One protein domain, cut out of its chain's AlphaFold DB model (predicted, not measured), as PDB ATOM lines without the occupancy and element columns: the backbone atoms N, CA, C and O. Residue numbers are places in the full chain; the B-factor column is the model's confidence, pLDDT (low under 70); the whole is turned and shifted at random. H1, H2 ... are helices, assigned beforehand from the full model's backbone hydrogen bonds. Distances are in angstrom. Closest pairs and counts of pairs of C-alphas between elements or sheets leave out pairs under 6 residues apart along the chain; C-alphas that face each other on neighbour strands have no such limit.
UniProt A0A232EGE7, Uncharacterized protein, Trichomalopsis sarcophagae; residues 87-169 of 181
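AT A GLANCE: This is residues 87 to 169 of the 181 residues of an uncharacterized protein of Trichomalopsis sarcophagae (UniProt A0A232EGE7). A helical hairpin, H1 and H2 side by side, is followed by a short separate helix, H3, and then by a long winding link that leads to a very short helix, H4, far from the rest. Residues 139 to 148, 150 to 156 and 158 to 169 stick out, the last of these stretches including H4, and the whole is open, with few contacts between its parts. The printed part has 83 residues with four named helices, in the order H1, H2, H3, H4, and no named strand; its class is all helix. It is only just loose, close to extended, with a radius of gyration of the C-alphas of 17.4 A, and it spans 46 by 42 by 26 A.

HOW THE PARTS SIT: H1, residues 87 to 102, and H2, residues 107 to 121, form a helical hairpin, two helices that follow each other and run opposite ways, at a shallow tilt of 22 degrees. They touch, with 13 pairs of C-alphas within 8 A, and their closest C-alphas are those of Leu 89 and Gly 121, 5.6 A apart. Their centres are 10.1 A apart. H3, residues 126 to 133, is apart from H1 and from H2. H4, residues 163 to 167, is apart from H1, H2 and H3, and it stands free. In H2, H3 and H4 every O i to N i+4 pair is within hydrogen-bond range; in H1 11 of 12 are.

IN THESE COORDINATES: H1 begins at C-alpha 87, at (-57.993, -43.982, -53.606), and measures 23.6 A from its first to its last C-alpha. H2 measures 21.0 A and ends at C-alpha 121, at (-50.178, -41.665, -60.206). H3 has eight residues, Ser 126 to Ala 133, and measures 10.4 A. H4 has five residues, Ser 163 to Lys 167, measures 6.2 A and ends at C-alpha 167, at (-34.709, -9.980, -38.275).

THE WHOLE: The two C-alphas farthest apart are those of Ser 126 and Leu 169, 47.1 A, and the first and last printed C-alphas, those of Ala 87 and Leu 169, are 45.2 A apart. The links H1 to H2 and H2 to H3 are tight, with four residues each. The link H3 to H4 is long: residues 134 to 162, 29 residues with no named element, whose C-alphas lie 13 to 23 A from the mean of the C-alphas. The printed part has no cut. The mean pLDDT of the printed part is 86.5, and no printed residue is under 70.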
ATOM      1  N   ALA A  87     -58.310 -42.905 -54.545       73.00
ATOM      2  CA  ALA A  87     -57.993 -43.982 -53.606       73.00
ATOM      3  C   ALA A  87     -56.670 -44.701 -53.940       73.00
ATOM      4  O   ALA A  87     -55.905 -45.054 -53.039       73.00
ATOM      5  N   GLY A  88     -56.360 -44.873 -55.232       78.94
ATOM      6  CA  GLY A  88     -55.091 -45.457 -55.683       78.94
ATOM      7  C   GLY A  88     -53.884 -44.562 -55.385       78.94
ATOM      8  O   GLY A  88     -52.850 -45.043 -54.919       78.94
ATOM      9  N   LEU A  89     -54.035 -43.249 -55.573       85.69
ATOM     10  CA  LEU A  89     -52.976 -42.269 -55.347       85.69
ATOM     11  C   LEU A  89     -52.595 -42.177 -53.865       85.69
ATOM     12  O   LEU A  89     -51.410 -42.138 -53.538       85.69
ATOM     13  N   SER A  90     -53.577 -42.202 -52.959       84.56
ATOM     14  CA  SER A  90     -53.301 -42.147 -51.518       84.56
ATOM     15  C   SER A  90     -52.431 -43.313 -51.046       84.56
ATOM     16  O   SER A  90     -51.571 -43.116 -50.187       84.56
ATOM     17  N   LYS A  91     -52.641 -44.517 -51.590       85.69
ATOM     18  CA  LYS A  91     -51.834 -45.696 -51.255       85.69
ATOM     19  C   LYS A  91     -50.398 -45.542 -51.763       85.69
ATOM     20  O   LYS A  91     -49.467 -45.701 -50.980       85.69
ATOM     21  N   LEU A  92     -50.235 -45.144 -53.027       86.12
ATOM     22  CA  LEU A  92     -48.924 -44.917 -53.647       86.12
ATOM     23  C   LEU A  92     -48.103 -43.856 -52.906       86.12
ATOM     24  O   LEU A  92     -46.904 -44.025 -52.695       86.12
ATOM     25  N   LEU A  93     -48.743 -42.763 -52.482       89.19
ATOM     26  CA  LEU A  93     -48.074 -41.715 -51.711       89.19
ATOM     27  C   LEU A  93     -47.622 -42.208 -50.335       89.19
ATOM     28  O   LEU A  93     -46.563 -41.790 -49.866       89.19
ATOM     29  N   ARG A  94     -48.393 -43.095 -49.690       87.56
ATOM     30  CA  ARG A  94     -48.023 -43.659 -48.389       87.56
ATOM     31  C   ARG A  94     -46.827 -44.597 -48.504       87.56
ATOM     32  O   ARG A  94     -45.869 -44.419 -47.763       87.56
ATOM     33  N   GLU A  95     -46.847 -45.500 -49.479       85.69
ATOM     34  CA  GLU A  95     -45.720 -46.395 -49.784       85.69
ATOM     35  C   GLU A  95     -44.454 -45.591 -50.119       85.69
ATOM     36  O   GLU A  95     -43.397 -45.816 -49.538       85.69
ATOM     37  N   ALA A  96     -44.577 -44.559 -50.964       85.81
ATOM     38  CA  ALA A  96     -43.462 -43.670 -51.279       85.81
ATOM     39  C   ALA A  96     -42.914 -42.942 -50.040       85.81
ATOM     40  O   ALA A  96     -41.708 -42.713 -49.949       85.81
ATOM     41  N   SER A  97     -43.782 -42.565 -49.096       86.94
ATOM     42  CA  SER A  97     -43.374 -41.939 -47.836       86.94
ATOM     43  C   SER A  97     -42.625 -42.920 -46.931       86.94
ATOM     44  O   SER A  97     -41.565 -42.570 -46.416       86.94
ATOM     45  N   GLU A  98     -43.132 -44.144 -46.777       87.06
ATOM     46  CA  GLU A  98     -42.505 -45.209 -45.982       87.06
ATOM     47  C   GLU A  98     -41.115 -45.579 -46.549       87.06
ATOM     48  O   GLU A  98     -40.121 -45.595 -45.818       87.06
ATOM     49  N   ASP A  99     -40.992 -45.745 -47.870       81.75
ATOM     50  CA  ASP A  99     -39.715 -46.007 -48.559       81.75
ATOM     51  C   ASP A  99     -38.681 -44.888 -48.353       81.75
ATOM     52  O   ASP A  99     -37.468 -45.113 -48.278       81.75
ATOM     53  N   ILE A 100     -39.155 -43.646 -48.281       84.94
ATOM     54  CA  ILE A 100     -38.329 -42.459 -48.070       84.94
ATOM     55  C   ILE A 100     -37.849 -42.341 -46.622       84.94
ATOM     56  O   ILE A 100     -36.754 -41.814 -46.385       84.94
ATOM     57  N   GLU A 101     -38.653 -42.763 -45.651       82.25
ATOM     58  CA  GLU A 101     -38.267 -42.786 -44.239       82.25
ATOM     59  C   GLU A 101     -37.194 -43.843 -43.972       82.25
ATOM     60  O   GLU A 101     -36.236 -43.561 -43.253       82.25
ATOM     61  N   ASN A 102     -37.278 -44.986 -44.655       79.38
ATOM     62  CA  ASN A 102     -36.286 -46.060 -44.582       79.38
ATOM     63  C   ASN A 102     -34.978 -45.742 -45.336       79.38
ATOM     64  O   ASN A 102     -33.945 -46.368 -45.096       79.38
ATOM     65  N   GLY A 103     -34.996 -44.768 -46.252       73.62
ATOM     66  CA  GLY A 103     -33.841 -44.374 -47.058       73.62
ATOM     67  C   GLY A 103     -33.038 -43.195 -46.490       73.62
ATOM     68  O   GLY A 103     -33.579 -42.130 -46.175       73.62
ATOM     69  N   HIS A 104     -31.706 -43.313 -46.488       74.50
ATOM     70  CA  HIS A 104     -30.784 -42.196 -46.234       74.50
ATOM     71  C   HIS A 104     -30.632 -41.290 -47.472       74.50
ATOM     72  O   HIS A 104     -29.576 -41.227 -48.094       74.50
ATOM     73  N   VAL A 105     -31.708 -40.601 -47.858       78.56
ATOM     74  CA  VAL A 105     -31.726 -39.650 -48.987       78.56
ATOM     75  C   VAL A 105     -31.902 -38.211 -48.514       78.56
ATOM     76  O   VAL A 105     -32.610 -37.944 -47.545       78.56
ATOM     77  N   ASP A 106     -31.277 -37.271 -49.222       83.12
ATOM     78  CA  ASP A 106     -31.417 -35.838 -48.948       83.12
ATOM     79  C   ASP A 106     -32.869 -35.358 -49.138       83.12
ATOM     80  O   ASP A 106     -33.597 -35.859 -50.000       83.12
ATOM     81  N   LEU A 107     -33.289 -34.340 -48.379       81.44
ATOM     82  CA  LEU A 107     -34.659 -33.816 -48.372       81.44
ATOM     83  C   LEU A 107     -35.149 -33.428 -49.776       81.44
ATOM     84  O   LEU A 107     -36.303 -33.684 -50.129       81.44
ATOM     85  N   LYS A 108     -34.276 -32.855 -50.613       84.75
ATOM     86  CA  LYS A 108     -34.628 -32.491 -51.993       84.75
ATOM     87  C   LYS A 108     -34.944 -33.722 -52.841       84.75
ATOM     88  O   LYS A 108     -35.845 -33.685 -53.679       84.75
ATOM     89  N   GLN A 109     -34.205 -34.809 -52.638       86.19
ATOM     90  CA  GLN A 109     -34.436 -36.071 -53.336       86.19
ATOM     91  C   GLN A 109     -35.697 -36.768 -52.824       86.19
ATOM     92  O   GLN A 109     -36.458 -37.290 -53.639       86.19
ATOM     93  N   LYS A 110     -35.964 -36.702 -51.513       85.81
ATOM     94  CA  LYS A 110     -37.222 -37.166 -50.908       85.81
ATOM     95  C   LYS A 110     -38.428 -36.492 -51.570       85.81
ATOM     96  O   LYS A 110     -39.287 -37.169 -52.124       85.81
ATOM     97  N   LEU A 111     -38.433 -35.158 -51.628       87.00
ATOM     98  CA  LEU A 111     -39.507 -34.392 -52.271       87.00
ATOM     99  C   LEU A 111     -39.667 -34.730 -53.758       87.00
ATOM    100  O   LEU A 111     -40.790 -34.883 -54.228       87.00
ATOM    101  N   ARG A 112     -38.562 -34.891 -54.499       90.00
ATOM    102  CA  ARG A 112     -38.616 -35.295 -55.913       90.00
ATOM    103  C   ARG A 112     -39.236 -36.674 -56.111       90.00
ATOM    104  O   ARG A 112     -40.009 -36.839 -57.045       90.00
ATOM    105  N   LYS A 113     -38.920 -37.649 -55.254       88.19
ATOM    106  CA  LYS A 113     -39.522 -38.989 -55.326       88.19
ATOM    107  C   LYS A 113     -41.035 -38.931 -55.112       88.19
ATOM    108  O   LYS A 113     -41.766 -39.459 -55.943       88.19
ATOM    109  N   ILE A 114     -41.495 -38.225 -54.076       89.50
ATOM    110  CA  ILE A 114     -42.935 -38.038 -53.813       89.50
ATOM    111  C   ILE A 114     -43.609 -37.329 -54.989       89.50
ATOM    112  O   ILE A 114     -44.642 -37.783 -55.468       89.50
ATOM    113  N   ALA A 115     -43.005 -36.249 -55.492       89.56
ATOM    114  CA  ALA A 115     -43.541 -35.505 -56.627       89.56
ATOM    115  C   ALA A 115     -43.648 -36.373 -57.888       89.56
ATOM    116  O   ALA A 115     -44.658 -36.309 -58.579       89.56
ATOM    117  N   ASN A 116     -42.654 -37.219 -58.169       90.69
ATOM    118  CA  ASN A 116     -42.702 -38.140 -59.305       90.69
ATOM    119  C   ASN A 116     -43.831 -39.167 -59.165       90.69
ATOM    120  O   ASN A 116     -44.540 -39.422 -60.133       90.69
ATOM    121  N   VAL A 117     -44.018 -39.744 -57.974       90.56
ATOM    122  CA  VAL A 117     -45.131 -40.672 -57.712       90.56
ATOM    123  C   VAL A 117     -46.471 -39.958 -57.870       90.56
ATOM    124  O   VAL A 117     -47.370 -40.491 -58.510       90.56
ATOM    125  N   PHE A 118     -46.584 -38.729 -57.365       89.62
ATOM    126  CA  PHE A 118     -47.787 -37.918 -57.517       89.62
ATOM    127  C   PHE A 118     -48.102 -37.627 -58.986       89.62
ATOM    128  O   PHE A 118     -49.203 -37.904 -59.433       89.62
ATOM    129  N   ILE A 119     -47.143 -37.111 -59.757       87.06
ATOM    130  CA  ILE A 119     -47.364 -36.734 -61.162       87.06
ATOM    131  C   ILE A 119     -47.752 -37.950 -62.012       87.06
ATOM    132  O   ILE A 119     -48.616 -37.832 -62.874       87.06
ATOM    133  N   ASN A 120     -47.142 -39.112 -61.762       86.75
ATOM    134  CA  ASN A 120     -47.413 -40.325 -62.535       86.75
ATOM    135  C   ASN A 120     -48.672 -41.075 -62.074       86.75
ATOM    136  O   ASN A 120     -49.277 -41.790 -62.868       86.75
ATOM    137  N   GLY A 121     -49.033 -40.967 -60.794       84.31
ATOM    138  CA  GLY A 121     -50.178 -41.665 -60.206       84.31
ATOM    139  C   GLY A 121     -51.463 -40.840 -60.168       84.31
ATOM    140  O   GLY A 121     -52.531 -41.404 -59.945       84.31
ATOM    141  N   ASN A 122     -51.376 -39.521 -60.344       84.44
ATOM    142  CA  ASN A 122     -52.536 -38.644 -60.291       84.44
ATOM    143  C   ASN A 122     -53.256 -38.602 -61.644       84.44
ATOM    144  O   ASN A 122     -52.636 -38.420 -62.692       84.44
ATOM    145  N   ILE A 123     -54.580 -38.739 -61.607       84.56
ATOM    146  CA  ILE A 123     -55.450 -38.609 -62.774       84.56
ATOM    147  C   ILE A 123     -56.156 -37.270 -62.650       84.56
ATOM    148  O   ILE A 123     -56.892 -37.037 -61.697       84.56
ATOM    149  N   LEU A 124     -55.935 -36.401 -63.627       85.12
ATOM    150  CA  LEU A 124     -56.395 -35.023 -63.588       85.12
ATOM    151  C   LEU A 124     -57.094 -34.667 -64.903       85.12
ATOM    152  O   LEU A 124     -56.664 -35.086 -65.981       85.12
ATOM    153  N   THR A 125     -58.190 -33.915 -64.827       86.88
ATOM    154  CA  THR A 125     -58.938 -33.500 -66.019       86.88
ATOM    155  C   THR A 125     -58.177 -32.437 -66.812       86.88
ATOM    156  O   THR A 125     -57.349 -31.698 -66.277       86.88
ATOM    157  N   SER A 126     -58.462 -32.304 -68.112       89.75
ATOM    158  CA  SER A 126     -57.811 -31.284 -68.948       89.75
ATOM    159  C   SER A 126     -58.055 -29.862 -68.432       89.75
ATOM    160  O   SER A 126     -57.169 -29.018 -68.510       89.75
ATOM    161  N   GLN A 127     -59.240 -29.598 -67.877       89.44
ATOM    162  CA  GLN A 127     -59.597 -28.307 -67.297       89.44
ATOM    163  C   GLN A 127     -58.735 -28.006 -66.070       89.44
ATOM    164  O   GLN A 127     -58.105 -26.953 -66.009       89.44
ATOM    165  N   GLU A 128     -58.639 -28.947 -65.129       88.38
ATOM    166  CA  GLU A 128     -57.774 -28.811 -63.953       88.38
ATOM    167  C   GLU A 128     -56.302 -28.641 -64.355       88.38
ATOM    168  O   GLU A 128     -55.582 -27.858 -63.734       88.38
ATOM    169  N   ALA A 129     -55.848 -29.307 -65.426       89.94
ATOM    170  CA  ALA A 129     -54.458 -29.224 -65.888       89.94
ATOM    171  C   ALA A 129     -54.122 -27.812 -66.362       89.94
ATOM    172  O   ALA A 129     -53.066 -27.275 -66.026       89.94
ATOM    173  N   VAL A 130     -55.038 -27.194 -67.110       94.31
ATOM    174  CA  VAL A 130     -54.909 -25.804 -67.559       94.31
ATOM    175  C   VAL A 130     -54.888 -24.856 -66.363       94.31
ATOM    176  O   VAL A 130     -54.048 -23.959 -66.319       94.31
ATOM    177  N   TYR A 131     -55.747 -25.074 -65.362       94.38
ATOM    178  CA  TYR A 131     -55.740 -24.268 -64.139       94.38
ATOM    179  C   TYR A 131     -54.403 -24.371 -63.400       94.38
ATOM    180  O   TYR A 131     -53.836 -23.347 -63.025       94.38
ATOM    181  N   HIS A 132     -53.852 -25.578 -63.257       89.19
ATOM    182  CA  HIS A 132     -52.532 -25.773 -62.663       89.19
ATOM    183  C   HIS A 132     -51.415 -25.117 -63.481       89.19
ATOM    184  O   HIS A 132     -50.579 -24.417 -62.911       89.19
ATOM    185  N   ALA A 133     -51.410 -25.295 -64.805       92.25
ATOM    186  CA  ALA A 133     -50.393 -24.730 -65.692       92.25
ATOM    187  C   ALA A 133     -50.388 -23.194 -65.670       92.25
ATOM    188  O   ALA A 133     -49.326 -22.574 -65.699       92.25
ATOM    189  N   LEU A 134     -51.569 -22.580 -65.570       95.94
ATOM    190  CA  LEU A 134     -51.741 -21.129 -65.499       95.94
ATOM    191  C   LEU A 134     -51.678 -20.576 -64.067       95.94
ATOM    192  O   LEU A 134     -51.836 -19.372 -63.877       95.94
ATOM    193  N   SER A 135     -51.439 -21.424 -63.059       93.12
ATOM    194  CA  SER A 135     -51.458 -21.040 -61.638       93.12
ATOM    195  C   SER A 135     -52.761 -20.346 -61.211       93.12
ATOM    196  O   SER A 135     -52.756 -19.434 -60.383       93.12
ATOM    197  N   LEU A 136     -53.885 -20.773 -61.788       93.38
ATOM    198  CA  LEU A 136     -55.214 -20.268 -61.461       93.38
ATOM    199  C   LEU A 136     -55.779 -20.979 -60.222       93.38
ATOM    200  O   LEU A 136     -55.510 -22.164 -60.003       93.38
ATOM    201  N   PRO A 137     -56.591 -20.286 -59.405       89.00
ATOM    202  CA  PRO A 137     -57.235 -20.906 -58.257       89.00
ATOM    203  C   PRO A 137     -58.280 -21.933 -58.714       89.00
ATOM    204  O   PRO A 137     -59.214 -21.591 -59.434       89.00
ATOM    205  N   LEU A 138     -58.155 -23.183 -58.252       86.38
ATOM    206  CA  LEU A 138     -59.130 -24.255 -58.523       86.38
ATOM    207  C   LEU A 138     -60.486 -24.026 -57.841       86.38
ATOM    208  O   LEU A 138     -61.502 -24.564 -58.267       86.38
ATOM    209  N   CYS A 139     -60.506 -23.245 -56.761       84.25
ATOM    210  CA  CYS A 139     -61.713 -22.930 -56.012       84.25
ATOM    211  C   CYS A 139     -61.662 -21.478 -55.536       84.25
ATOM    212  O   CYS A 139     -60.643 -21.015 -55.020       84.25
ATOM    213  N   ILE A 140     -62.783 -20.775 -55.690       86.44
ATOM    214  CA  ILE A 140     -63.002 -19.443 -55.130       86.44
ATOM    215  C   ILE A 140     -64.045 -19.606 -54.027       86.44
ATOM    216  O   ILE A 140     -65.183 -19.987 -54.288       86.44
ATOM    217  N   SER A 141     -63.651 -19.328 -52.787       87.44
ATOM    218  CA  SER A 141     -64.522 -19.423 -51.615       87.44
ATOM    219  C   SER A 141     -64.615 -18.065 -50.933       87.44
ATOM    220  O   SER A 141     -63.608 -17.387 -50.741       87.44
ATOM    221  N   SER A 142     -65.823 -17.683 -50.515       93.25
ATOM    222  CA  SER A 142     -66.046 -16.505 -49.666       93.25
ATOM    223  C   SER A 142     -65.568 -16.716 -48.225       93.25
ATOM    224  O   SER A 142     -65.418 -15.757 -47.470       93.25
ATOM    225  N   ARG A 143     -65.331 -17.974 -47.831       89.44
ATOM    226  CA  ARG A 143     -64.865 -18.365 -46.499       89.44
ATOM    227  C   ARG A 143     -63.393 -18.737 -46.536       89.44
ATOM    228  O   ARG A 143     -62.956 -19.470 -47.424       89.44
ATOM    229  N   ASN A 144     -62.664 -18.277 -45.526       83.88
ATOM    230  CA  ASN A 144     -61.258 -18.602 -45.360       83.88
ATOM    231  C   ASN A 144     -61.100 -20.016 -44.776       83.88
ATOM    232  O   ASN A 144     -61.825 -20.386 -43.850       83.88
ATOM    233  N   VAL A 145     -60.153 -20.793 -45.298       83.75
ATOM    234  CA  VAL A 145     -59.861 -22.144 -44.802       83.75
ATOM    235  C   VAL A 145     -58.738 -22.051 -43.773       83.75
ATOM    236  O   VAL A 145     -57.643 -21.584 -44.081       83.75
ATOM    237  N   VAL A 146     -59.009 -22.494 -42.544       84.19
ATOM    238  CA  VAL A 146     -58.018 -22.535 -41.461       84.19
ATOM    239  C   VAL A 146     -57.658 -23.988 -41.186       84.19
ATOM    240  O   VAL A 146     -58.525 -24.799 -40.870       84.19
ATOM    241  N   TYR A 147     -56.373 -24.317 -41.299       82.88
ATOM    242  CA  TYR A 147     -55.873 -25.628 -40.901       82.88
ATOM    243  C   TYR A 147     -55.868 -25.749 -39.372       82.88
ATOM    244  O   TYR A 147     -55.263 -24.924 -38.686       82.88
ATOM    245  N   ILE A 148     -56.519 -26.791 -38.851       85.12
ATOM    246  CA  ILE A 148     -56.534 -27.121 -37.423       85.12
ATOM    247  C   ILE A 148     -55.693 -28.379 -37.224       85.12
ATOM    248  O   ILE A 148     -56.032 -29.449 -37.725       85.12
ATOM    249  N   ASN A 149     -54.593 -28.254 -36.485       84.25
ATOM    250  CA  ASN A 149     -53.717 -29.383 -36.216       84.25
ATOM    251  C   ASN A 149     -54.296 -30.259 -35.093       84.25
ATOM    252  O   ASN A 149     -54.316 -29.860 -33.926       84.25
ATOM    253  N   THR A 150     -54.745 -31.465 -35.434       87.94
ATOM    254  CA  THR A 150     -55.325 -32.429 -34.485       87.94
ATOM    255  C   THR A 150     -54.282 -33.299 -33.772       87.94
ATOM    256  O   THR A 150     -54.627 -34.027 -32.847       87.94
ATOM    257  N   VAL A 151     -52.998 -33.206 -34.141       87.00
ATOM    258  CA  VAL A 151     -51.902 -33.984 -33.533       87.00
ATOM    259  C   VAL A 151     -51.658 -33.528 -32.080       87.00
ATOM    260  O   VAL A 151     -51.824 -32.342 -31.777       87.00
ATOM    261  N   PRO A 152     -51.229 -34.411 -31.156       88.44
ATOM    262  CA  PRO A 152     -50.821 -34.022 -29.806       88.44
ATOM    263  C   PRO A 152     -49.761 -32.913 -29.791       88.44
ATOM    264  O   PRO A 152     -48.823 -32.916 -30.591       88.44
ATOM    265  N   ILE A 153     -49.877 -31.954 -28.863       83.56
ATOM    266  CA  ILE A 153     -49.094 -30.706 -28.905       83.56
ATOM    267  C   ILE A 153     -47.582 -30.943 -28.885       83.56
ATOM    268  O   ILE A 153     -46.820 -30.180 -29.473       83.56
ATOM    269  N   ASN A 154     -47.117 -31.998 -28.225       85.62
ATOM    270  CA  ASN A 154     -45.713 -32.399 -28.162       85.62
ATOM    271  C   ASN A 154     -45.158 -32.837 -29.528       85.62
ATOM    272  O   ASN A 154     -44.003 -32.528 -29.804       85.62
ATOM    273  N   GLN A 155     -45.981 -33.444 -30.382       84.56
ATOM    274  CA  GLN A 155     -45.601 -33.994 -31.689       84.56
ATOM    275  C   GLN A 155     -45.847 -33.028 -32.861       84.56
ATOM    276  O   GLN A 155     -45.456 -33.309 -33.989       84.56
ATOM    277  N   ARG A 156     -46.470 -31.867 -32.619       85.62
ATOM    278  CA  ARG A 156     -46.730 -30.885 -33.680       85.62
ATOM    279  C   ARG A 156     -45.446 -30.270 -34.223       85.62
ATOM    280  O   ARG A 156     -44.675 -29.648 -33.482       85.62
ATOM    281  N   THR A 157     -45.292 -30.347 -35.539       81.06
ATOM    282  CA  THR A 157     -44.251 -29.650 -36.297       81.06
ATOM    283  C   THR A 157     -44.438 -28.135 -36.208       81.06
ATOM    284  O   THR A 157     -45.559 -27.628 -36.246       81.06
ATOM    285  N   ARG A 158     -43.332 -27.390 -36.089       83.88
ATOM    286  CA  ARG A 158     -43.335 -25.920 -36.056       83.88
ATOM    287  C   ARG A 158     -42.750 -25.357 -37.340       83.88
ATOM    288  O   ARG A 158     -41.701 -25.807 -37.791       83.88
ATOM    289  N   MET A 159     -43.368 -24.307 -37.868       84.56
ATOM    290  CA  MET A 159     -42.774 -23.534 -38.955       84.56
ATOM    291  C   MET A 159     -41.813 -22.480 -38.407       84.56
ATOM    292  O   MET A 159     -42.031 -21.926 -37.325       84.56
ATOM    293  N   LEU A 160     -40.760 -22.178 -39.162       88.06
ATOM    294  CA  LEU A 160     -39.916 -21.011 -38.912       88.06
ATOM    295  C   LEU A 160     -40.741 -19.726 -39.045       88.06
ATOM    296  O   LEU A 160     -41.641 -19.624 -39.883       88.06
ATOM    297  N   LYS A 161     -40.435 -18.727 -38.214       89.50
ATOM    298  CA  LYS A 161     -40.995 -17.383 -38.377       89.50
ATOM    299  C   LYS A 161     -40.556 -16.803 -39.728       89.50
ATOM    300  O   LYS A 161     -39.479 -17.111 -40.233       89.50
ATOM    301  N   LYS A 162     -41.386 -15.927 -40.306       89.12
ATOM    302  CA  LYS A 162     -41.029 -15.182 -41.525       89.12
ATOM    303  C   LYS A 162     -39.720 -14.413 -41.310       89.12
ATOM    304  O   LYS A 162     -39.473 -13.918 -40.212       89.12
ATOM    305  N   SER A 163     -38.929 -14.253 -42.368       87.88
ATOM    306  CA  SER A 163     -37.626 -13.569 -42.333       87.88
ATOM    307  C   SER A 163     -37.687 -12.172 -41.703       87.88
ATOM    308  O   SER A 163     -36.801 -11.810 -40.939       87.88
ATOM    309  N   ILE A 164     -38.757 -11.417 -41.967       90.44
ATOM    310  CA  ILE A 164     -39.015 -10.094 -41.375       90.44
ATOM    311  C   ILE A 164     -39.079 -10.186 -39.843       90.44
ATOM    312  O   ILE A 164     -38.359  -9.475 -39.149       90.44
ATOM    313  N   ASN A 165     -39.869 -11.131 -39.328       87.88
ATOM    314  CA  ASN A 165     -40.043 -11.344 -37.892       87.88
ATOM    315  C   ASN A 165     -38.785 -11.923 -37.234       87.88
ATOM    316  O   ASN A 165     -38.556 -11.692 -36.054       87.88
ATOM    317  N   LEU A 166     -37.978 -12.691 -37.973       87.88
ATOM    318  CA  LEU A 166     -36.694 -13.193 -37.482       87.88
ATOM    319  C   LEU A 166     -35.666 -12.067 -37.345       87.88
ATOM    320  O   LEU A 166     -34.944 -12.022 -36.356       87.88
ATOM    321  N   LYS A 167     -35.621 -11.135 -38.305       88.88
ATOM    322  CA  LYS A 167     -34.709  -9.980 -38.275       88.88
ATOM    323  C   LYS A 167     -35.031  -8.996 -37.151       88.88
ATOM    324  O   LYS A 167     -34.122  -8.343 -36.654       88.88
ATOM    325  N   SER A 168     -36.298  -8.897 -36.749       90.31
ATOM    326  CA  SER A 168     -36.722  -8.057 -35.625       90.31
ATOM    327  C   SER A 168     -36.465  -8.684 -34.251       90.31
ATOM    328  O   SER A 168     -36.717  -8.037 -33.238       90.31
ATOM    329  N   LEU A 169     -36.018  -9.943 -34.180       88.75
ATOM    330  CA  LEU A 169     -35.708 -10.573 -32.898       88.75
ATOM    331  C   LEU A 169     -34.370 -10.060 -32.344       88.75
ATOM    332  O   LEU A 169     -33.426  -9.833 -33.104       88.75
TER     333      LEU A 169